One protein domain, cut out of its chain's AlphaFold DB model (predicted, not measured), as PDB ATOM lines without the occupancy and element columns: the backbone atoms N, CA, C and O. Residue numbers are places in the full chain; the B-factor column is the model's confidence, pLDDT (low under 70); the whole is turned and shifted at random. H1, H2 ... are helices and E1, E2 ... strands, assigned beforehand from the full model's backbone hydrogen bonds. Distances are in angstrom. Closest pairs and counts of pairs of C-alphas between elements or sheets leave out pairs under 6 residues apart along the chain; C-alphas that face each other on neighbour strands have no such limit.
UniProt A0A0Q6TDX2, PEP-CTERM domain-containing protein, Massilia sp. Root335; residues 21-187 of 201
ATOM      1  N   ALA A  21     165.014 153.774 111.105       87.62
ATOM      2  CA  ALA A  21     165.770 152.830 111.932       87.62
ATOM      3  C   ALA A  21     165.101 152.595 113.296       87.62
ATOM      4  O   ALA A  21     165.493 151.686 114.014       87.62
ATOM      5  N   PHE A  22     164.066 153.370 113.624       94.06
ATOM      6  CA  PHE A  22     163.367 153.350 114.893       94.06
ATOM      7  C   PHE A  22     161.848 153.334 114.690       94.06
ATOM      8  O   PHE A  22     161.322 153.988 113.788       94.06
ATOM      9  N   ILE A  23     161.145 152.595 115.546       94.88
ATOM     10  CA  ILE A  23     159.681 152.560 115.644       94.88
ATOM     11  C   ILE A  23     159.290 152.836 117.092       94.88
ATOM     12  O   ILE A  23     159.883 152.256 117.998       94.88
ATOM     13  N   GLN A  24     158.280 153.683 117.304       96.69
ATOM     14  CA  GLN A  24     157.659 153.873 118.613       96.69
ATOM     15  C   GLN A  24     156.442 152.973 118.778       96.69
ATOM     16  O   GLN A  24     155.643 152.820 117.851       96.69
ATOM     17  N   TYR A  25     156.280 152.450 119.984       97.00
ATOM     18  CA  TYR A  25     155.094 151.745 120.434       97.00
ATOM     19  C   TYR A  25     154.490 152.489 121.623       97.00
ATOM     20  O   TYR A  25     155.166 152.702 122.627       97.00
ATOM     21  N   ASP A  26     153.222 152.867 121.506       97.88
ATOM     22  CA  ASP A  26     152.463 153.536 122.560       97.88
ATOM     23  C   ASP A  26     151.599 152.521 123.308       97.88
ATOM     24  O   ASP A  26     150.857 151.765 122.675       97.88
ATOM     25  N   PHE A  27     151.600 152.558 124.641       97.81
ATOM     26  CA  PHE A  27     150.658 151.771 125.437       97.81
ATOM     27  C   PHE A  27     149.228 152.304 125.272       97.81
ATOM     28  O   PHE A  27     148.973 153.508 125.377       97.81
ATOM     29  N   LYS A  28     148.272 151.401 125.033       97.19
ATOM     30  CA  LYS A  28     146.843 151.704 124.877       97.19
ATOM     31  C   LYS A  28     146.015 150.848 125.818       97.19
ATOM     32  O   LYS A  28     146.029 149.619 125.725       97.19
ATOM     33  N   ASN A  29     145.251 151.522 126.680       96.12
ATOM     34  CA  ASN A  29     144.344 150.901 127.649       96.12
ATOM     35  C   ASN A  29     145.023 149.790 128.470       96.12
ATOM     36  O   ASN A  29     144.384 148.794 128.795       96.12
ATOM     37  N   ALA A  30     146.325 149.930 128.742       96.75
ATOM     38  CA  ALA A  30     147.061 148.965 129.533       96.75
ATOM     39  C   ALA A  30     146.801 149.217 131.018       96.75
ATOM     40  O   ALA A  30     146.959 150.340 131.495       96.75
ATOM     41  N   THR A  31     146.360 148.187 131.732       97.44
ATOM     42  CA  THR A  31     145.972 148.275 133.141       97.44
ATOM     43  C   THR A  31     146.497 147.085 133.922       97.44
ATOM     44  O   THR A  31     146.479 145.948 133.443       97.44
ATOM     45  N   PHE A  32     146.915 147.346 135.153       97.00
ATOM     46  CA  PHE A  32     147.231 146.322 136.137       97.00
ATOM     47  C   PHE A  32     145.958 145.726 136.753       97.00
ATOM     48  O   PHE A  32     144.850 146.230 136.557       97.00
ATOM     49  N   ASP A  33     146.117 144.625 137.479       96.44
ATOM     50  CA  ASP A  33     145.060 143.907 138.197       96.44
ATOM     51  C   ASP A  33     144.423 144.706 139.347       96.44
ATOM     52  O   ASP A  33     143.286 144.429 139.732       96.44
ATOM     53  N   ASP A  34     145.114 145.725 139.853       94.38
ATOM     54  CA  ASP A  34     144.588 146.710 140.802       94.38
ATOM     55  C   ASP A  34     143.875 147.901 140.125       94.38
ATOM     56  O   ASP A  34     143.345 148.781 140.807       94.38
ATOM     57  N   GLY A  35     143.820 147.919 138.788       95.12
ATOM     58  CA  GLY A  35     143.190 148.962 137.983       95.12
ATOM     59  C   GLY A  35     144.078 150.172 137.684       95.12
ATOM     60  O   GLY A  35     143.622 151.082 136.987       95.12
ATOM     61  N   MET A  36     145.328 150.205 138.160       95.31
ATOM     62  CA  MET A  36     146.252 151.293 137.836       95.31
ATOM     63  C   MET A  36     146.655 151.236 136.356       95.31
ATOM     64  O   MET A  36     146.838 150.146 135.802       95.31
ATOM     65  N   PRO A  37     146.789 152.386 135.675       96.44
ATOM     66  CA  PRO A  37     147.146 152.398 134.267       96.44
ATOM     67  C   PRO A  37     148.663 152.251 134.068       96.44
ATOM     68  O   PRO A  37     149.461 152.791 134.834       96.44
ATOM     69  N   LEU A  38     149.044 151.572 132.987       96.94
ATOM     70  CA  LEU A  38     150.365 151.657 132.368       96.94
ATOM     71  C   LEU A  38     150.250 152.595 131.161       96.94
ATOM     72  O   LEU A  38     149.497 152.327 130.221       96.94
ATOM     73  N   THR A  39     150.972 153.711 131.191       97.81
ATOM     74  CA  THR A  39     150.902 154.756 130.156       97.81
ATOM     75  C   THR A  39     152.283 155.129 129.649       97.81
ATOM     76  O   THR A  39     153.265 154.906 130.342       97.81
ATOM     77  N   GLY A  40     152.358 155.712 128.454       97.75
ATOM     78  CA  GLY A  40     153.616 156.133 127.838       97.75
ATOM     79  C   GLY A  40     153.954 155.301 126.610       97.75
ATOM     80  O   GLY A  40     153.051 154.821 125.914       97.75
ATOM     81  N   TRP A  41     155.242 155.160 126.326       98.19
ATOM     82  CA  TRP A  41     155.728 154.586 125.078       98.19
ATOM     83  C   TRP A  41     157.174 154.091 125.189       98.19
ATOM     84  O   TRP A  41     157.895 154.363 126.150       98.19
ATOM     85  N   PHE A  42     157.613 153.350 124.177       97.81
ATOM     86  CA  PHE A  42     159.015 152.988 123.991       97.81
ATOM     87  C   PHE A  42     159.392 152.980 122.517       97.81
ATOM     88  O   PHE A  42     158.536 152.863 121.642       97.81
ATOM     89  N   VAL A  43     160.685 153.120 122.238       97.00
ATOM     90  CA  VAL A  43     161.249 153.140 120.892       97.00
ATOM     91  C   VAL A  43     162.175 151.952 120.712       97.00
ATOM     92  O   VAL A  43     163.104 151.735 121.490       97.00
ATOM     93  N   GLN A  44     161.937 151.208 119.641       95.88
ATOM     94  CA  GLN A  44     162.729 150.060 119.241       95.88
ATOM     95  C   GLN A  44     163.501 150.366 117.962       95.88
ATOM     96  O   GLN A  44     162.932 150.853 116.984       95.88
ATOM     97  N   ASN A  45     164.779 150.003 117.940       94.25
ATOM     98  CA  ASN A  45     165.588 149.996 116.735       94.25
ATOM     99  C   ASN A  45     165.175 148.812 115.839       94.25
ATOM    100  O   ASN A  45     165.229 147.649 116.235       94.25
ATOM    101  N   THR A  46     164.739 149.089 114.615       92.19
ATOM    102  CA  THR A  46     164.208 148.090 113.674       92.19
ATOM    103  C   THR A  46     165.281 147.186 113.080       92.19
ATOM    104  O   THR A  46     164.962 146.107 112.580       92.19
ATOM    105  N   THR A  47     166.551 147.591 113.149       90.19
ATOM    106  CA  THR A  47     167.674 146.857 112.552       90.19
ATOM    107  C   THR A  47     168.136 145.706 113.441       90.19
ATOM    108  O   THR A  47     168.385 144.606 112.953       90.19
ATOM    109  N   ASN A  48     168.261 145.956 114.746       90.38
ATOM    110  CA  ASN A  48     168.782 145.003 115.732       90.38
ATOM    111  C   ASN A  48     167.747 144.618 116.808       90.38
ATOM    112  O   ASN A  48     168.075 143.849 117.705       90.38
ATOM    113  N   GLN A  49     166.520 145.142 116.713       92.56
ATOM    114  CA  GLN A  49     165.424 144.949 117.670       92.56
ATOM    115  C   GLN A  49     165.710 145.472 119.088       92.56
ATOM    116  O   GLN A  49     164.985 145.129 120.023       92.56
ATOM    117  N   ALA A  50     166.737 146.306 119.262       93.25
ATOM    118  CA  ALA A  50     167.090 146.865 120.558       93.25
ATOM    119  C   ALA A  50     166.046 147.857 121.060       93.25
ATOM    120  O   ALA A  50     165.484 148.622 120.276       93.25
ATOM    121  N   ILE A  51     165.838 147.891 122.375       95.88
ATOM    122  CA  ILE A  51     165.121 149.000 123.005       95.88
ATOM    123  C   ILE A  51     166.087 150.184 123.056       95.88
ATOM    124  O   ILE A  51     167.129 150.111 123.708       95.88
ATOM    125  N   ALA A  52     165.772 151.231 122.298       95.00
ATOM    126  CA  ALA A  52     166.630 152.397 122.108       95.00
ATOM    127  C   ALA A  52     166.276 153.547 123.059       95.00
ATOM    128  O   ALA A  52     167.147 154.319 123.456       95.00
ATOM    129  N   PHE A  53     164.998 153.662 123.420       96.06
ATOM    130  CA  PHE A  53     164.500 154.633 124.389       96.06
ATOM    131  C   PHE A  53     163.171 154.149 124.975       96.06
ATOM    132  O   PHE A  53     162.481 153.342 124.353       96.06
ATOM    133  N   TYR A  54     162.790 154.656 126.141       97.12
ATOM    134  CA  TYR A  54     161.471 154.430 126.725       97.12
ATOM    135  C   TYR A  54     161.069 155.601 127.625       97.12
ATOM    136  O   TYR A  54     161.915 156.287 128.176       97.12
ATOM    137  N   ASP A  55     159.779 155.869 127.730       96.81
ATOM    138  CA  ASP A  55     159.225 156.819 128.692       96.81
ATOM    139  C   ASP A  55     157.817 156.345 129.005       96.81
ATOM    140  O   ASP A  55     156.876 156.531 128.225       96.81
ATOM    141  N   PHE A  56     157.700 155.618 130.107       96.75
ATOM    142  CA  PHE A  56     156.425 155.093 130.546       96.75
ATOM    143  C   PHE A  56     156.292 155.151 132.057       96.75
ATOM    144  O   PHE A  56     157.263 155.213 132.808       96.75
ATOM    145  N   GLN A  57     155.048 155.152 132.498       95.25
ATOM    146  CA  GLN A  57     154.673 155.364 133.875       95.25
ATOM    147  C   GLN A  57     153.646 154.317 134.292       95.25
ATOM    148  O   GLN A  57     152.675 154.048 133.574       95.25
ATOM    149  N   THR A  58     153.857 153.770 135.483       92.31
ATOM    150  CA  THR A  58     152.870 153.000 136.235       92.31
ATOM    151  C   THR A  58     152.185 153.909 137.250       92.31
ATOM    152  O   THR A  58     152.507 155.088 137.404       92.31
ATOM    153  N   GLY A  59     151.238 153.367 138.008       85.88
ATOM    154  CA  GLY A  59     150.633 154.101 139.114       85.88
ATOM    155  C   GLY A  59     151.619 154.612 140.171       85.88
ATOM    156  O   GLY A  59     151.281 155.521 140.928       85.88
ATOM    157  N   TYR A  60     152.817 154.027 140.217       82.88
ATOM    158  CA  TYR A  60     153.772 154.196 141.304       82.88
ATOM    159  C   TYR A  60     155.112 154.760 140.840       82.88
ATOM    160  O   TYR A  60     155.771 155.443 141.623       82.88
ATOM    161  N   GLN A  61     155.515 154.502 139.593       89.81
ATOM    162  CA  GLN A  61     156.868 154.800 139.145       89.81
ATOM    163  C   GLN A  61     156.944 155.249 137.686       89.81
ATOM    164  O   GLN A  61     156.146 154.843 136.841       89.81
ATOM    165  N   ASN A  62     157.953 156.073 137.405       92.50
ATOM    166  CA  ASN A  62     158.337 156.466 136.057       92.50
ATOM    167  C   ASN A  62     159.577 155.680 135.630       92.50
ATOM    168  O   ASN A  62     160.558 155.581 136.373       92.50
ATOM    169  N   TYR A  63     159.537 155.170 134.410       93.81
ATOM    170  CA  TYR A  63     160.609 154.445 133.753       93.81
ATOM    171  C   TYR A  63     161.089 155.295 132.581       93.81
ATOM    172  O   TYR A  63     160.382 155.443 131.584       93.81
ATOM    173  N   ILE A  64     162.282 155.872 132.723       93.75
ATOM    174  CA  ILE A  64     162.914 156.749 131.730       93.75
ATOM    175  C   ILE A  64     164.418 156.444 131.735       93.75
ATOM    176  O   ILE A  64     164.986 156.390 132.824       93.75
ATOM    177  N   PRO A  65     165.094 156.298 130.578       91.38
ATOM    178  CA  PRO A  65     166.530 156.075 130.502       91.38
ATOM    179  C   PRO A  65     167.319 157.081 131.336       91.38
ATOM    180  O   PRO A  65     167.377 158.273 131.021       91.38
ATOM    181  N   ALA A  66     167.960 156.586 132.386       85.94
ATOM    182  CA  ALA A  66     168.779 157.372 133.291       85.94
ATOM    183  C   ALA A  66     169.843 156.480 133.945       85.94
ATOM    184  O   ALA A  66     169.927 155.280 133.695       85.94
ATOM    185  N   PHE A  67     170.702 157.061 134.781       78.50
ATOM    186  CA  PHE A  67     171.688 156.273 135.528       78.50
ATOM    187  C   PHE A  67     171.022 155.279 136.500       78.50
ATOM    188  O   PHE A  67     171.544 154.197 136.745       78.50
ATOM    189  N   ASP A  68     169.866 155.661 137.025       82.88
ATOM    190  CA  ASP A  68     169.050 154.977 138.023       82.88
ATOM    191  C   ASP A  68     167.799 154.324 137.409       82.88
ATOM    192  O   ASP A  68     166.869 153.967 138.124       82.88
ATOM    193  N   SER A  69     167.735 154.177 136.085       85.62
ATOM    194  CA  SER A  69     166.676 153.421 135.417       85.62
ATOM    195  C   SER A  69     167.166 152.914 134.067       85.62
ATOM    196  O   SER A  69     167.623 153.685 133.217       85.62
ATOM    197  N   ASN A  70     167.115 151.597 133.862       89.69
ATOM    198  CA  ASN A  70     167.628 150.984 132.642       89.69
ATOM    199  C   ASN A  70     166.846 149.727 132.241       89.69
ATOM    200  O   ASN A  70     166.153 149.114 133.052       89.69
ATOM    201  N   VAL A  71     167.004 149.313 130.986       91.50
ATOM    202  CA  VAL A  71     166.595 147.985 130.521       91.50
ATOM    203  C   VAL A  71     167.679 146.984 130.928       91.50
ATOM    204  O   VAL A  71     168.864 147.204 130.684       91.50
ATOM    205  N   THR A  72     167.296 145.881 131.566       88.88
ATOM    206  CA  THR A  72     168.234 144.817 131.977       88.88
ATOM    207  C   THR A  72     168.318 143.705 130.950       88.88
ATOM    208  O   THR A  72     169.409 143.216 130.657       88.88
ATOM    209  N   THR A  73     167.175 143.325 130.383       90.75
ATOM    210  CA  THR A  73     167.069 142.213 129.440       90.75
ATOM    211  C   THR A  73     166.108 142.572 128.321       90.75
ATOM    212  O   THR A  73     165.101 143.235 128.547       90.75
ATOM    213  N   ALA A  74     166.401 142.097 127.113       92.56
ATOM    214  CA  ALA A  74     165.502 142.166 125.972       92.56
ATOM    215  C   ALA A  74     165.429 140.795 125.277       92.56
ATOM    216  O   ALA A  74     166.423 140.063 125.198       92.56
ATOM    217  N   LEU A  75     164.244 140.434 124.788       90.69
ATOM    218  CA  LEU A  75     163.915 139.125 124.231       90.69
ATOM    219  C   LEU A  75     163.149 139.287 122.916       90.69
ATOM    220  O   LEU A  75     162.157 140.010 122.833       90.69
ATOM    221  N   ILE A  76     163.609 138.580 121.881       86.12
ATOM    222  CA  ILE A  76     162.970 138.595 120.561       86.12
ATOM    223  C   ILE A  76     161.613 137.894 120.629       86.12
ATOM    224  O   ILE A  76     161.519 136.725 121.012       86.12
ATOM    225  N   THR A  77     160.581 138.575 120.141       79.25
ATOM    226  CA  THR A  77     159.242 138.007 119.969       79.25
ATOM    227  C   THR A  77     159.193 137.160 118.696       79.25
ATOM    228  O   THR A  77     159.478 137.630 117.594       79.25
ATOM    229  N   THR A  78     158.810 135.887 118.819       68.31
ATOM    230  CA  THR A  78     158.914 134.873 117.749       68.31
ATOM    231  C   THR A  78     158.024 135.109 116.523       68.31
ATOM    232  O   THR A  78     158.244 134.475 115.495       68.31
ATOM    233  N   ASN A  79     157.062 136.034 116.592       71.88
ATOM    234  CA  ASN A  79     156.095 136.314 115.520       71.88
ATOM    235  C   ASN A  79     156.237 137.719 114.908       71.88
ATOM    236  O   ASN A  79     155.332 138.186 114.219       71.88
ATOM    237  N   GLY A  80     157.366 138.392 115.154       78.12
ATOM    238  CA  GLY A  80     157.537 139.804 114.819       78.12
ATOM    239  C   GLY A  80     156.742 140.727 115.748       78.12
ATOM    240  O   GLY A  80     155.882 140.285 116.511       78.12
ATOM    241  N   GLY A  81     157.051 142.023 115.692       86.75
ATOM    242  CA  GLY A  81     156.469 143.035 116.573       86.75
ATOM    243  C   GLY A  81     157.465 143.627 117.567       86.75
ATOM    244  O   GLY A  81     158.675 143.588 117.313       86.75
ATOM    245  N   PRO A  82     156.959 144.201 118.671       93.50
ATOM    246  CA  PRO A  82     157.802 144.757 119.707       93.50
ATOM    247  C   PRO A  82     158.595 143.663 120.429       93.50
ATOM    248  O   PRO A  82     158.096 142.562 120.669       93.50
ATOM    249  N   THR A  83     159.830 143.991 120.771       94.50
ATOM    250  CA  THR A  83     160.729 143.226 121.631       94.50
ATOM    251  C   THR A  83     160.199 143.235 123.058       94.50
ATOM    252  O   THR A  83     159.939 144.307 123.595       94.50
ATOM    253  N   SER A  84     160.069 142.066 123.686       95.12
ATOM    254  CA  SER A  84     159.777 141.959 125.122       95.12
ATOM    255  C   SER A  84     161.007 142.374 125.935       95.12
ATOM    256  O   SER A  84     162.134 142.080 125.532       95.12
ATOM    257  N   PHE A  85     160.836 143.051 127.069       96.25
ATOM    258  CA  PHE A  85     161.971 143.529 127.863       96.25
ATOM    259  C   PHE A  85     161.659 143.675 129.353       96.25
ATOM    260  O   PHE A  85     160.505 143.813 129.754       96.25
ATOM    261  N   ASP A  86     162.722 143.652 130.152       95.69
ATOM    262  CA  ASP A  86     162.727 143.993 131.571       95.69
ATOM    263  C   ASP A  86     163.324 145.389 131.743       95.69
ATOM    264  O   ASP A  86     164.424 145.656 131.251       95.69
ATOM    265  N   ALA A  87     162.636 146.270 132.460       95.25
ATOM    266  CA  ALA A  87     163.155 147.569 132.863       95.25
ATOM    267  C   ALA A  87     163.101 147.710 134.379       95.25
ATOM    268  O   ALA A  87     162.200 147.183 135.025       95.25
ATOM    269  N   TRP A  88     164.042 148.450 134.944       94.75
ATOM    270  CA  TRP A  88     164.003 148.838 136.347       94.75
ATOM    271  C   TRP A  88     164.108 150.350 136.481       94.75
ATOM    272  O   TRP A  88     164.604 151.041 135.584       94.75
ATOM    273  N   SER A  89     163.626 150.866 137.601       93.62
ATOM    274  CA  SER A  89     163.743 152.265 137.975       93.62
ATOM    275  C   SER A  89     163.933 152.382 139.483       93.62
ATOM    276  O   SER A  89     163.260 151.735 140.284       93.62
ATOM    277  N   GLU A  90     164.868 153.234 139.871       90.31
ATOM    278  CA  GLU A  90     165.070 153.744 141.228       90.31
ATOM    279  C   GLU A  90     164.697 155.232 141.299       90.31
ATOM    280  O   GLU A  90     164.968 155.921 142.284       90.31
ATOM    281  N   ASN A  91     164.071 155.752 140.236       69.00
ATOM    282  CA  ASN A  91     163.859 157.174 140.074       69.00
ATOM    283  C   ASN A  91     162.612 157.631 140.851       69.00
ATOM    284  O   ASN A  91     161.515 157.095 140.681       69.00
ATOM    285  N   ILE A  92     162.802 158.678 141.662       55.59
ATOM    286  CA  ILE A  92     161.814 159.359 142.521       55.59
ATOM    287  C   ILE A  92     161.438 158.587 143.806       55.59
ATOM    288  O   ILE A  92     160.304 158.155 143.997       55.59
ATOM    289  N   GLY A  93     162.370 158.526 144.763       61.88
ATOM    290  CA  GLY A  93     162.056 158.287 146.179       61.88
ATOM    291  C   GLY A  93     162.794 157.113 146.817       61.88
ATOM    292  O   GLY A  93     163.932 156.814 146.473       61.88
ATOM    293  N   ASP A  94     162.131 156.473 147.780       78.00
ATOM    294  CA  ASP A  94     162.635 155.319 148.526       78.00
ATOM    295  C   ASP A  94     162.300 153.993 147.824       78.00
ATOM    296  O   ASP A  94     162.180 152.999 148.523       78.00
ATOM    297  N   TYR A  95     162.090 153.938 146.501       85.44
ATOM    298  CA  TYR A  95     161.585 152.735 145.818       85.44
ATOM    299  C   TYR A  95     162.483 152.244 144.684       85.44
ATOM    300  O   TYR A  95     163.004 153.026 143.899       85.44
ATOM    301  N   HIS A  96     162.587 150.923 144.589       91.56
ATOM    302  CA  HIS A  96     163.116 150.181 143.457       91.56
ATOM    303  C   HIS A  96     161.957 149.420 142.820       91.56
ATOM    304  O   HIS A  96     161.271 148.670 143.524       91.56
ATOM    305  N   GLY A  97     161.733 149.602 141.525       93.06
ATOM    306  CA  GLY A  97     160.730 148.850 140.791       93.06
ATOM    307  C   GLY A  97     161.295 148.205 139.543       93.06
ATOM    308  O   GLY A  97     161.977 148.845 138.751       93.06
ATOM    309  N   ASP A  98     160.950 146.939 139.357       95.12
ATOM    310  CA  ASP A  98     161.226 146.126 138.184       95.12
ATOM    311  C   ASP A  98     159.919 145.879 137.437       95.12
ATOM    312  O   ASP A  98     158.909 145.511 138.038       95.12
ATOM    313  N   ILE A  99     159.932 146.006 136.119       96.06
ATOM    314  CA  ILE A  99     158.797 145.672 135.269       96.06
ATOM    315  C   ILE A  99     159.242 144.794 134.109       96.06
ATOM    316  O   ILE A  99     160.142 145.144 133.348       96.06
ATOM    317  N   TYR A 100     158.568 143.657 133.964       96.81
ATOM    318  CA  TYR A 100     158.677 142.787 132.799       96.81
ATOM    319  C   TYR A 100     157.508 143.048 131.856       96.81
ATOM    320  O   TYR A 100     156.350 142.967 132.282       96.81
ATOM    321  N   LEU A 101     157.804 143.293 130.582       96.56
ATOM    322  CA  LEU A 101     156.833 143.516 129.516       96.56
ATOM    323  C   LEU A 101     156.989 142.448 128.426       96.56
ATOM    324  O   LEU A 101     158.035 142.341 127.790       96.56
ATOM    325  N   ASP A 102     155.922 141.681 128.198       95.50
ATOM    326  CA  ASP A 102     155.803 140.669 127.147       95.50
ATOM    327  C   ASP A 102     154.766 141.085 126.107       95.50
ATOM    328  O   ASP A 102     153.602 141.337 126.442       95.50
ATOM    329  N   PHE A 103     155.170 141.095 124.839       94.56
ATOM    330  CA  PHE A 103     154.307 141.479 123.728       94.56
ATOM    331  C   PHE A 103     153.947 140.277 122.870       94.56
ATOM    332  O   PHE A 103     154.786 139.446 122.521       94.56
ATOM    333  N   ARG A 104     152.675 140.190 122.482       91.19
ATOM    334  CA  ARG A 104     152.182 139.117 121.616       91.19
ATOM    335  C   ARG A 104     151.399 139.688 120.458       91.19
ATOM    336  O   ARG A 104     150.510 140.516 120.637       91.19
ATOM    337  N   PHE A 105     151.729 139.215 119.262       86.38
ATOM    338  CA  PHE A 105     150.953 139.515 118.070       86.38
ATOM    339  C   PHE A 105     149.548 138.918 118.189       86.38
ATOM    340  O   PHE A 105     149.416 137.728 118.488       86.38
ATOM    341  N   ASP A 106     148.528 139.736 117.932       80.44
ATOM    342  CA  ASP A 106     147.135 139.302 117.843       80.44
ATOM    343  C   ASP A 106     146.723 139.177 116.360       80.44
ATOM    344  O   ASP A 106     146.599 140.191 115.660       80.44
ATOM    345  N   PRO A 107     146.556 137.949 115.825       77.12
ATOM    346  CA  PRO A 107     146.226 137.741 114.422       77.12
ATOM    347  C   PRO A 107     144.905 138.414 114.033       77.12
ATOM    348  O   PRO A 107     143.825 137.975 114.417       77.12
ATOM    349  N   GLY A 108     144.994 139.445 113.191       74.62
ATOM    350  CA  GLY A 108     143.833 140.204 112.715       74.62
ATOM    351  C   GLY A 108     143.683 141.589 113.344       74.62
ATOM    352  O   GLY A 108     142.797 142.332 112.928       74.62
ATOM    353  N   SER A 109     144.569 141.959 114.275       78.00
ATOM    354  CA  SER A 109     144.699 143.321 114.788       78.00
ATOM    355  C   SER A 109     145.919 144.039 114.195       78.00
ATOM    356  O   SER A 109     146.886 143.414 113.763       78.00
ATOM    357  N   ALA A 110     145.874 145.374 114.186       81.56
ATOM    358  CA  ALA A 110     147.047 146.228 113.966       81.56
ATOM    359  C   ALA A 110     147.808 146.529 115.278       81.56
ATOM    360  O   ALA A 110     148.764 147.303 115.268       81.56
ATOM    361  N   SER A 111     147.370 145.943 116.395       88.56
ATOM    362  CA  SER A 111     147.944 146.107 117.729       88.56
ATOM    363  C   SER A 111     148.576 144.811 118.244       88.56
ATOM    364  O   SER A 111     148.301 143.715 117.749       88.56
ATOM    365  N   TYR A 112     149.430 144.947 119.256       91.25
ATOM    366  CA  TYR A 112     150.030 143.826 119.978       91.25
ATOM    367  C   TYR A 112     149.507 143.821 121.405       91.25
ATOM    368  O   TYR A 112     149.510 144.859 122.061       91.25
ATOM    369  N   THR A 113     149.084 142.672 121.912       93.44
ATOM    370  CA  THR A 113     148.688 142.549 123.318       93.44
ATOM    371  C   THR A 113     149.922 142.695 124.198       93.44
ATOM    372  O   THR A 113     150.951 142.078 123.913       93.44
ATOM    373  N   VAL A 114     149.813 143.481 125.271       95.69
ATOM    374  CA  VAL A 114     150.846 143.569 126.309       95.69
ATOM    375  C   VAL A 114     150.416 142.764 127.530       95.69
ATOM    376  O   VAL A 114     149.264 142.805 127.956       95.69
ATOM    377  N   SER A 115     151.357 142.014 128.082       95.75
ATOM    378  CA  SER A 115     151.238 141.332 129.367       95.75
ATOM    379  C   SER A 115     152.530 141.531 130.148       95.75
ATOM    380  O   SER A 115     153.535 141.946 129.580       95.75
ATOM    381  N   GLY A 116     152.526 141.281 131.450       94.56
ATOM    382  CA  GLY A 116     153.695 141.607 132.250       94.56
ATOM    383  C   GLY A 116     153.434 141.600 133.737       94.56
ATOM    384  O   GLY A 116     152.328 141.290 134.191       94.56
ATOM    385  N   ARG A 117     154.471 141.946 134.490       96.25
ATOM    386  CA  ARG A 117     154.403 142.112 135.940       96.25
ATOM    387  C   ARG A 117     155.322 143.236 136.381       96.25
ATOM    388  O   ARG A 117     156.446 143.315 135.902       96.25
ATOM    389  N   GLU A 118     154.846 144.040 137.313       94.81
ATOM    390  CA  GLU A 118     155.642 145.011 138.054       94.81
ATOM    391  C   GLU A 118     155.898 144.448 139.455       94.81
ATOM    392  O   GLU A 118     155.008 143.867 140.085       94.81
ATOM    393  N   PHE A 119     157.123 144.587 139.933       93.94
ATOM    394  CA  PHE A 119     157.529 144.333 141.303       93.94
ATOM    395  C   PHE A 119     158.139 145.615 141.847       93.94
ATOM    396  O   PHE A 119     159.059 146.142 141.242       93.94
ATOM    397  N   SER A 120     157.669 146.099 142.993       91.50
ATOM    398  CA  SER A 120     158.221 147.304 143.615       91.50
ATOM    399  C   SER A 120     158.518 147.067 145.089       91.50
ATOM    400  O   SER A 120     157.682 146.528 145.819       91.50
ATOM    401  N   THR A 121     159.676 147.521 145.555       90.38
ATOM    402  CA  THR A 121     160.105 147.447 146.954       90.38
ATOM    403  C   THR A 121     160.674 148.779 147.409       90.38
ATOM    404  O   THR A 121     161.161 149.558 146.598       90.38
ATOM    405  N   TYR A 122     160.669 149.025 148.717       87.50
ATOM    406  CA  TYR A 122     161.415 150.148 149.258       87.50
ATOM    407  C   TYR A 122     162.926 149.850 149.247       87.50
ATOM    408  O   TYR A 122     163.344 148.745 149.601       87.50
ATOM    409  N   LEU A 123     163.737 150.838 148.874       84.06
ATOM    410  CA  LEU A 123     165.201 150.855 148.944       84.06
ATOM    411  C   LEU A 123     165.699 150.855 150.394       84.06
ATOM    412  O   LEU A 123     166.729 150.258 150.708       84.06
ATOM    413  N   PHE A 124     164.952 151.500 151.291       83.38
ATOM    414  CA  PHE A 124     165.244 151.540 152.720       83.38
ATOM    415  C   PHE A 124     164.174 150.786 153.498       83.38
ATOM    416  O   PHE A 124     162.990 150.845 153.173       83.38
ATOM    417  N   ALA A 125     164.582 150.079 154.553       76.75
ATOM    418  CA  ALA A 125     163.656 149.331 155.391       76.75
ATOM    419  C   ALA A 125     162.635 150.280 156.046       76.75
ATOM    420  O   ALA A 125     162.959 150.982 157.005       76.75
ATOM    421  N   GLN A 126     161.399 150.270 155.549       78.00
ATOM    422  CA  GLN A 126     160.272 150.962 156.162       78.00
ATOM    423  C   GLN A 126     159.425 149.956 156.962       78.00
ATOM    424  O   GLN A 126     158.937 148.973 156.398       78.00
ATOM    425  N   PRO A 127     159.262 150.134 158.288       81.88
ATOM    426  CA  PRO A 127     158.469 149.215 159.097       81.88
ATOM    427  C   PRO A 127     157.013 149.134 158.622       81.88
ATOM    428  O   PRO A 127     156.307 150.137 158.611       81.88
ATOM    429  N   GLY A 128     156.550 147.924 158.304       81.50
ATOM    430  CA  GLY A 128     155.150 147.653 157.959       81.50
ATOM    431  C   GLY A 128     154.819 147.720 156.468       81.50
ATOM    432  O   GLY A 128     153.723 147.316 156.089       81.50
ATOM    433  N   GLU A 129     155.757 148.145 155.626       81.31
ATOM    434  CA  GLU A 129     155.580 148.146 154.178       81.31
ATOM    435  C   GLU A 129     156.122 146.848 153.567       81.31
ATOM    436  O   GLU A 129     157.239 146.414 153.860       81.31
ATOM    437  N   LEU A 130     155.311 146.202 152.730       83.88
ATOM    438  CA  LEU A 130     155.672 144.972 152.026       83.88
ATOM    439  C   LEU A 130     155.947 145.272 150.547       83.88
ATOM    440  O   LEU A 130     155.326 146.184 149.993       83.88
ATOM    441  N   PRO A 131     156.818 144.489 149.884       86.50
ATOM    442  CA  PRO A 131     156.951 144.550 148.437       86.50
ATOM    443  C   PRO A 131     155.604 144.329 147.755       86.50
ATOM    444  O   PRO A 131     154.803 143.491 148.184       86.50
ATOM    445  N   ARG A 132     155.368 145.071 146.679       87.56
ATOM    446  CA  ARG A 132     154.146 144.977 145.881       87.56
ATOM    447  C   ARG A 132     154.436 144.226 144.597       87.56
ATOM    448  O   ARG A 132     155.555 144.233 144.086       87.56
ATOM    449  N   THR A 133     153.436 143.514 144.103       92.75
ATOM    450  CA  THR A 133     153.507 142.837 142.813       92.75
ATOM    451  C   THR A 133     152.174 143.001 142.121       92.75
ATOM    452  O   THR A 133     151.149 142.646 142.698       92.75
ATOM    453  N   HIS A 134     152.219 143.508 140.898       91.50
ATOM    454  CA  HIS A 134     151.052 143.781 140.074       91.50
ATOM    455  C   HIS A 134     151.221 143.079 138.736       91.50
ATOM    456  O   HIS A 134     152.313 143.078 138.165       91.50
ATOM    457  N   ALA A 135     150.162 142.457 138.234       95.88
ATOM    458  CA  ALA A 135     150.170 141.839 136.913       95.88
ATOM    459  C   ALA A 135     149.407 142.720 135.927       95.88
ATOM    460  O   ALA A 135     148.339 143.230 136.254       95.88
ATOM    461  N   ILE A 136     149.921 142.873 134.706       95.50
ATOM    462  CA  ILE A 136     149.175 143.546 133.638       95.50
ATOM    463  C   ILE A 136     147.977 142.661 133.286       95.50
ATOM    464  O   ILE A 136     148.137 141.539 132.801       95.50
ATOM    465  N   GLN A 137     146.776 143.163 133.559       94.31
ATOM    466  CA  GLN A 137     145.520 142.452 133.357       94.31
ATOM    467  C   GLN A 137     145.036 142.564 131.911       94.31
ATOM    468  O   GLN A 137     144.494 141.608 131.355       94.31
ATOM    469  N   SER A 138     145.193 143.741 131.312       92.62
ATOM    470  CA  SER A 138     144.769 144.011 129.942       92.62
ATOM    471  C   SER A 138     145.600 145.129 129.336       92.62
ATOM    472  O   SER A 138     146.247 145.876 130.066       92.62
ATOM    473  N   GLY A 139     145.593 145.238 128.012       94.31
ATOM    474  CA  GLY A 139     146.280 146.308 127.305       94.31
ATOM    475  C   GLY A 139     146.765 145.895 125.934       94.31
ATOM    476  O   GLY A 139     146.876 144.712 125.608       94.31
ATOM    477  N   SER A 140     147.120 146.896 125.144       96.06
ATOM    478  CA  SER A 140     147.839 146.686 123.895       96.06
ATOM    479  C   SER A 140     148.902 147.754 123.689       96.06
ATOM    480  O   SER A 140     148.944 148.751 124.412       96.06
ATOM    481  N   VAL A 141     149.752 147.540 122.695       96.19
ATOM    482  CA  VAL A 141     150.603 148.572 122.122       96.19
ATOM    483  C   VAL A 141     150.275 148.765 120.651       96.19
ATOM    484  O   VAL A 141     149.981 147.812 119.922       96.19
ATOM    485  N   GLU A 142     150.333 150.018 120.227       94.62
ATOM    486  CA  GLU A 142     150.091 150.449 118.853       94.62
ATOM    487  C   GLU A 142     151.274 151.272 118.352       94.62
ATOM    488  O   GLU A 142     152.031 151.828 119.146       94.62
ATOM    489  N   LEU A 143     151.432 151.364 117.031       94.44
ATOM    490  CA  LEU A 143     152.469 152.207 116.441       94.44
ATOM    491  C   LEU A 143     152.213 153.677 116.785       94.44
ATOM    492  O   LEU A 143     151.164 154.231 116.451       94.44
ATOM    493  N   GLY A 144     153.195 154.288 117.440       94.75
ATOM    494  CA  GLY A 144     153.213 155.704 117.776       94.75
ATOM    495  C   GLY A 144     153.931 156.546 116.723       94.75
ATOM    496  O   GLY A 144     154.460 156.048 115.725       94.75
ATOM    497  N   GLN A 145     153.983 157.852 116.977       95.50
ATOM    498  CA  GLN A 145     154.801 158.788 116.212       95.50
ATOM    499  C   GLN A 145     155.992 159.227 117.066       95.50
ATOM    500  O   GLN A 145     155.801 159.819 118.124       95.50
ATOM    501  N   ILE A 146     157.208 158.985 116.571       95.88
ATOM    502  CA  ILE A 146     158.432 159.459 117.226       95.88
ATOM    503  C   ILE A 146     158.527 160.979 117.061       95.88
ATOM    504  O   ILE A 146     158.389 161.500 115.949       95.88
ATOM    505  N   ASP A 147     158.789 161.687 118.161       96.06
ATOM    506  CA  ASP A 147     159.121 163.110 118.118       96.06
ATOM    507  C   ASP A 147     160.363 163.349 117.228       96.06
ATOM    508  O   ASP A 147     161.377 162.669 117.402       96.06
ATOM    509  N   PRO A 148     160.345 164.309 116.284       95.44
ATOM    510  CA  PRO A 148     161.476 164.529 115.383       95.44
ATOM    511  C   PRO A 148     162.803 164.846 116.086       95.44
ATOM    512  O   PRO A 148     163.862 164.488 115.571       95.44
ATOM    513  N   GLY A 149     162.767 165.515 117.243       95.25
ATOM    514  CA  GLY A 149     163.959 165.815 118.032       95.25
ATOM    515  C   GLY A 149     164.545 164.561 118.671       95.25
ATOM    516  O   GLY A 149     165.756 164.347 118.600       95.25
ATOM    517  N   LEU A 150     163.688 163.700 119.225       94.56
ATOM    518  CA  LEU A 150     164.103 162.390 119.724       94.56
ATOM    519  C   LEU A 150     164.657 161.510 118.601       94.56
ATOM    520  O   LEU A 150     165.716 160.910 118.768       94.56
ATOM    521  N   LEU A 151     163.985 161.460 117.448       94.88
ATOM    522  CA  LEU A 151     164.458 160.689 116.298       94.88
ATOM    523  C   LEU A 151     165.856 161.146 115.869       94.88
ATOM    524  O   LEU A 151     166.757 160.322 115.753       94.88
ATOM    525  N   ALA A 152     166.062 162.458 115.720       93.56
ATOM    526  CA  ALA A 152     167.364 163.017 115.368       93.56
ATOM    527  C   ALA A 152     168.446 162.693 116.415       93.56
ATOM    528  O   ALA A 152     169.598 162.439 116.059       93.56
ATOM    529  N   LEU A 153     168.089 162.676 117.704       93.56
ATOM    530  CA  LEU A 153     168.999 162.291 118.782       93.56
ATOM    531  C   LEU A 153     169.400 160.812 118.681       93.56
ATOM    532  O   LEU A 153     170.589 160.504 118.771       93.56
ATOM    533  N   LEU A 154     168.439 159.912 118.457       93.06
ATOM    534  CA  LEU A 154     168.685 158.475 118.295       93.06
ATOM    535  C   LEU A 154     169.516 158.178 117.039       93.06
ATOM    536  O   LEU A 154     170.497 157.438 117.103       93.06
ATOM    537  N   GLU A 155     169.200 158.822 115.916       92.75
ATOM    538  CA  GLU A 155     169.930 158.673 114.650       92.75
ATOM    539  C   GLU A 155     171.351 159.255 114.695       92.75
ATOM    540  O   GLU A 155     172.211 158.846 113.915       92.75
ATOM    541  N   SER A 156     171.639 160.178 115.620       91.88
ATOM    542  CA  SER A 156     172.976 160.768 115.756       91.88
ATOM    543  C   SER A 156     174.048 159.776 116.226       91.88
ATOM    544  O   SER A 156     175.240 160.057 116.083       91.88
ATOM    545  N   GLY A 157     173.645 158.662 116.851       84.12
ATOM    546  CA  GLY A 157     174.544 157.714 117.519       84.12
ATOM    547  C   GLY A 157     175.235 158.260 118.778       84.12
ATOM    548  O   GLY A 157     175.941 157.518 119.452       84.12
ATOM    549  N   ASN A 158     175.022 159.535 119.126       85.19
ATOM    550  CA  ASN A 158     175.580 160.209 120.302       85.19
ATOM    551  C   ASN A 158     174.503 160.500 121.357       85.19
ATOM    552  O   ASN A 158     174.642 161.433 122.146       85.19
ATOM    553  N   SER A 159     173.420 159.723 121.367       84.38
ATOM    554  CA  SER A 159     172.299 159.924 122.288       84.38
ATOM    555  C   SER A 159     172.694 159.772 123.760       84.38
ATOM    556  O   SER A 159     172.025 160.305 124.637       84.38
ATOM    557  N   GLY A 160     173.776 159.035 124.035       84.44
ATOM    558  CA  GLY A 160     174.165 158.645 125.389       84.44
ATOM    559  C   GLY A 160     173.271 157.551 125.981       84.44
ATOM    560  O   GLY A 160     173.572 157.062 127.067       84.44
ATOM    561  N   PHE A 161     172.219 157.132 125.270       86.75
ATOM    562  CA  PHE A 161     171.368 156.021 125.675       86.75
ATOM    563  C   PHE A 161     172.025 154.697 125.319       86.75
ATOM    564  O   PHE A 161     172.582 154.516 124.234       86.75
ATOM    565  N   GLN A 162     171.947 153.757 126.250       87.62
ATOM    566  CA  GLN A 162     172.384 152.397 126.015       87.62
ATOM    567  C   GLN A 162     171.280 151.644 125.271       87.62
ATOM    568  O   GLN A 162     170.211 151.406 125.824       87.62
ATOM    569  N   GLU A 163     171.548 151.234 124.031       89.19
ATOM    570  CA  GLU A 163     170.681 150.281 123.341       89.19
ATOM    571  C   GLU A 163     170.835 148.891 123.971       89.19
ATOM    572  O   GLU A 163     171.943 148.348 124.042       89.19
ATOM    573  N   VAL A 164     169.721 148.286 124.388       89.62
ATOM    574  CA  VAL A 164     169.722 146.902 124.882       89.62
ATOM    575  C   VAL A 164     169.262 145.969 123.777       89.62
ATOM    576  O   VAL A 164     168.075 145.868 123.469       89.62
ATOM    577  N   VAL A 165     170.238 145.303 123.156       90.38
ATOM    578  CA  VAL A 165     170.020 144.350 122.065       90.38
ATOM    579  C   VAL A 165     169.484 143.032 122.634       90.38
ATOM    580  O   VAL A 165     170.082 142.500 123.574       90.38
ATOM    581  N   PRO A 166     168.408 142.462 122.065       88.44
ATOM    582  CA  PRO A 166     167.868 141.198 122.531       88.44
ATOM    583  C   PRO A 166     168.866 140.052 122.419       88.44
ATOM    584  O   PRO A 166     169.597 139.933 121.430       88.44
ATOM    585  N   ALA A 167     168.852 139.156 123.404       83.06
ATOM    586  CA  ALA A 167     169.606 137.917 123.293       83.06
ATOM    587  C   ALA A 167     169.017 137.039 122.166       83.06
ATOM    588  O   ALA A 167     167.790 136.930 122.048       83.06
ATOM    589  N   PRO A 168     169.852 136.363 121.353       71.06
ATOM    590  CA  PRO A 168     169.368 135.354 120.420       71.06
ATOM    591  C   PRO A 168     168.625 134.253 121.181       71.06
ATOM    592  O   PRO A 168     169.104 133.787 122.216       71.06
ATOM    593  N   VAL A 169     167.484 133.803 120.656       68.38
ATOM    594  CA  VAL A 169     166.701 132.725 121.276       68.38
ATOM    595  C   VAL A 169     167.564 131.452 121.343       68.38
ATOM    596  O   VAL A 169     167.984 130.949 120.294       68.38
ATOM    597  N   PRO A 170     167.855 130.899 122.540       59.50
ATOM    598  CA  PRO A 170     168.691 129.710 122.667       59.50
ATOM    599  C   PRO A 170     168.109 128.547 121.856       59.50
ATOM    600  O   PRO A 170     166.991 128.101 122.105       59.50
ATOM    601  N   GLY A 171     168.867 128.059 120.872       63.59
ATOM    602  CA  GLY A 171     168.439 126.980 119.973       63.59
ATOM    603  C   GLY A 171     168.076 127.413 118.549       63.59
ATOM    604  O   GLY A 171     167.825 126.542 117.716       63.59
ATOM    605  N   SER A 172     168.114 128.709 118.217       57.25
ATOM    606  CA  SER A 172     168.057 129.152 116.819       57.25
ATOM    607  C   SER A 172     169.365 128.785 116.105       57.25
ATOM    608  O   SER A 172     170.353 129.521 116.137       57.25
ATOM    609  N   VAL A 173     169.407 127.601 115.493       63.62
ATOM    610  CA  VAL A 173     170.475 127.218 114.560       63.62
ATOM    611  C   VAL A 173     170.501 128.259 113.429       63.62
ATOM    612  O   VAL A 173     169.428 128.574 112.912       63.62
ATOM    613  N   PRO A 174     171.673 128.798 113.026       57.38
ATOM    614  CA  PRO A 174     171.754 129.737 111.914       57.38
ATOM    615  C   PRO A 174     171.048 129.152 110.699       57.38
ATOM    616  O   PRO A 174     171.339 128.017 110.308       57.38
ATOM    617  N   GLU A 175     170.112 129.904 110.124       57.78
ATOM    618  CA  GLU A 175     169.306 129.399 109.022       57.78
ATOM    619  C   GLU A 175     170.198 128.833 107.904       57.78
ATOM    620  O   GLU A 175     171.272 129.386 107.615       57.78
ATOM    621  N   PRO A 176     169.770 127.743 107.241       58.56
ATOM    622  CA  PRO A 176     170.576 127.019 106.264       58.56
ATOM    623  C   PRO A 176     171.064 127.883 105.093       58.56
ATOM    624  O   PRO A 176     172.021 127.493 104.434       58.56
ATOM    625  N   ALA A 177     170.489 129.068 104.860       58.34
ATOM    626  CA  ALA A 177     171.013 130.053 103.914       58.34
ATOM    627  C   ALA A 177     172.442 130.515 104.266       58.34
ATOM    628  O   ALA A 177     173.292 130.620 103.383       58.34
ATOM    629  N   SER A 178     172.740 130.702 105.554       56.34
ATOM    630  CA  SER A 178     174.066 131.100 106.046       56.34
ATOM    631  C   SER A 178     175.088 129.976 105.861       56.34
ATOM    632  O   SER A 178     176.211 130.203 105.411       56.34
ATOM    633  N   LEU A 179     174.672 128.731 106.125       57.59
ATOM    634  CA  LEU A 179     175.487 127.539 105.876       57.59
ATOM    635  C   LEU A 179     175.687 127.286 104.378       57.59
ATOM    636  O   LEU A 179     176.784 126.918 103.960       57.59
ATOM    637  N   ALA A 180     174.663 127.525 103.559       59.41
ATOM    638  CA  ALA A 180     174.745 127.416 102.109       59.41
ATOM    639  C   ALA A 180     175.695 128.464 101.519       59.41
ATOM    640  O   ALA A 180     176.426 128.144 100.585       59.41
ATOM    641  N   LEU A 181     175.753 129.679 102.078       60.50
ATOM    642  CA  LEU A 181     176.680 130.722 101.634       60.50
ATOM    643  C   LEU A 181     178.138 130.380 101.983       60.50
ATOM    644  O   LEU A 181     179.027 130.526 101.145       60.50
ATOM    645  N   VAL A 182     178.376 129.844 103.184       63.56
ATOM    646  CA  VAL A 182     179.695 129.333 103.595       63.56
ATOM    647  C   VAL A 182     180.107 128.136 102.729       63.56
ATOM    648  O   VAL A 182     181.231 128.087 102.225       63.56
ATOM    649  N   ALA A 183     179.190 127.199 102.473       61.00
ATOM    650  CA  ALA A 183     179.436 126.048 101.607       61.00
ATOM    651  C   ALA A 183     179.678 126.453 100.140       61.00
ATOM    652  O   ALA A 183     180.574 125.913  99.489       61.00
ATOM    653  N   ALA A 184     178.936 127.434  99.620       60.56
ATOM    654  CA  ALA A 184     179.123 127.972  98.275       60.56
ATOM    655  C   ALA A 184     180.462 128.718  98.141       60.56
ATOM    656  O   ALA A 184     181.171 128.530  97.150       60.56
ATOM    657  N   GLY A 185     180.855 129.493  99.158       59.19
ATOM    658  CA  GLY A 185     182.157 130.163  99.214       59.19
ATOM    659  C   GLY A 185     183.329 129.176  99.203       59.19
ATOM    660  O   GLY A 185     184.280 129.338  98.433       59.19
ATOM    661  N   LEU A 186     183.232 128.091  99.977       61.72
ATOM    662  CA  LEU A 186     184.245 127.028 100.004       61.72
ATOM    663  C   LEU A 186     184.281 126.215  98.696       61.72
ATOM    664  O   LEU A 186     185.359 125.870  98.202       61.72
ATOM    665  N   GLY A 187     183.123 125.955  98.081       58.78
ATOM    666  CA  GLY A 187     183.020 125.249  96.800       58.78
ATOM    667  C   GLY A 187     183.630 126.016  95.618       58.78
ATOM    668  O   GLY A 187     184.223 125.407  94.718       58.78
TER     669      GLY A 187
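This is residues 21 to 187 of the 201 residues of the protein "PEP-CTERM domain-containing protein" of Massilia sp. Root335 (UniProt A0A0Q6TDX2). One eight-stranded antiparallel sheet is curled like part of a barrel and folded back on itself, E3 and E2 facing E8, E7, E6, E5 and E4, with E1 as the hinge. The short helix H1 packs over E2 of this body, and a tail, residues 170 to 187 with H2, sticks out far from it. The printed part has 167 residues, with eight named strands followed by two named helices; the sheet's order is E3 E2 E1 E8 E7 E6 E5 E4, and the class is mixed, helices and strands. The whole is only just compact, close to loose, with a radius of gyration of the C-alphas of 18.2 A and spans of 71 by 37 by 32 A, the tail adding to the length.

E1, residues 22 to 32, begins at C-alpha 22 (163.367, 153.350, 114.893), is 27.6 A long and bends by 69 degrees at residue 29. E2 is residues 37 to 45, 25.6 A, and E3 is residues 51 to 57. E4 is residues 69 to 75 and E5 residues 84 to 89. E6, residues 95 to 105, is 32.5 A long and E7, residues 112 to 122, 32.0 A. E8, residues 132 to 143, is 30.4 A long and bends by 66 degrees at residue 138. H1 is residues 148 to 155, 10.3 A; H2, residues 176 to 187, 15.7 A, ends at C-alpha 187 (183.020, 125.249, 96.800).

The twisted sheet holds two meanders, each strand the antiparallel neighbour of the one before: E1 E2 E3 and E4 E5 E6 E7 E8. Each two successive strands within a meander form a hairpin. E1 and E8, one from each meander, are antiparallel neighbours with 134 degrees between their N-to-C directions, and their N 28 and O 140 are 2.8 A apart, within hydrogen-bond range. Also within range are N 25 and O 42 of E1 and E2, 2.8 A, N 41 and O 55 of E2 and E3, 2.9 A, N 118 and O 134 of E7 and E8, 2.8 A, N 98 and O 119 of E6 and E7, 2.8 A, N 87 and O 99 of E5 and E6, 2.9 A, and N 72 and O 86 of E4 and E5, 2.9 A. The closest C-alphas of the edge strands E3 and E4 are those of Ile 51 and Ala 74, 7.5 A. H1 is on the sheet at a height of 9.9 A, over E2 and only just slantwise to it, at 32 degrees on the local plane. The closest C-alphas of H1 and E3 are those of Leu 154 and Ala 52, 7.5 A. In H1 and H2 every O i to N i+4 pair is within hydrogen-bond range. H2 is not on the sheet and is apart from H1.

The C-alphas farthest apart are those of Pro 127 and Gly 187, 71.1 A. The printed part has no cut. The long links are E3 to E4, 11 residues, and H1 to H2, 20 residues. The mean pLDDT of the printed part is 86.8; residues 78, 91 to 93 and 169 to 187 are under 70.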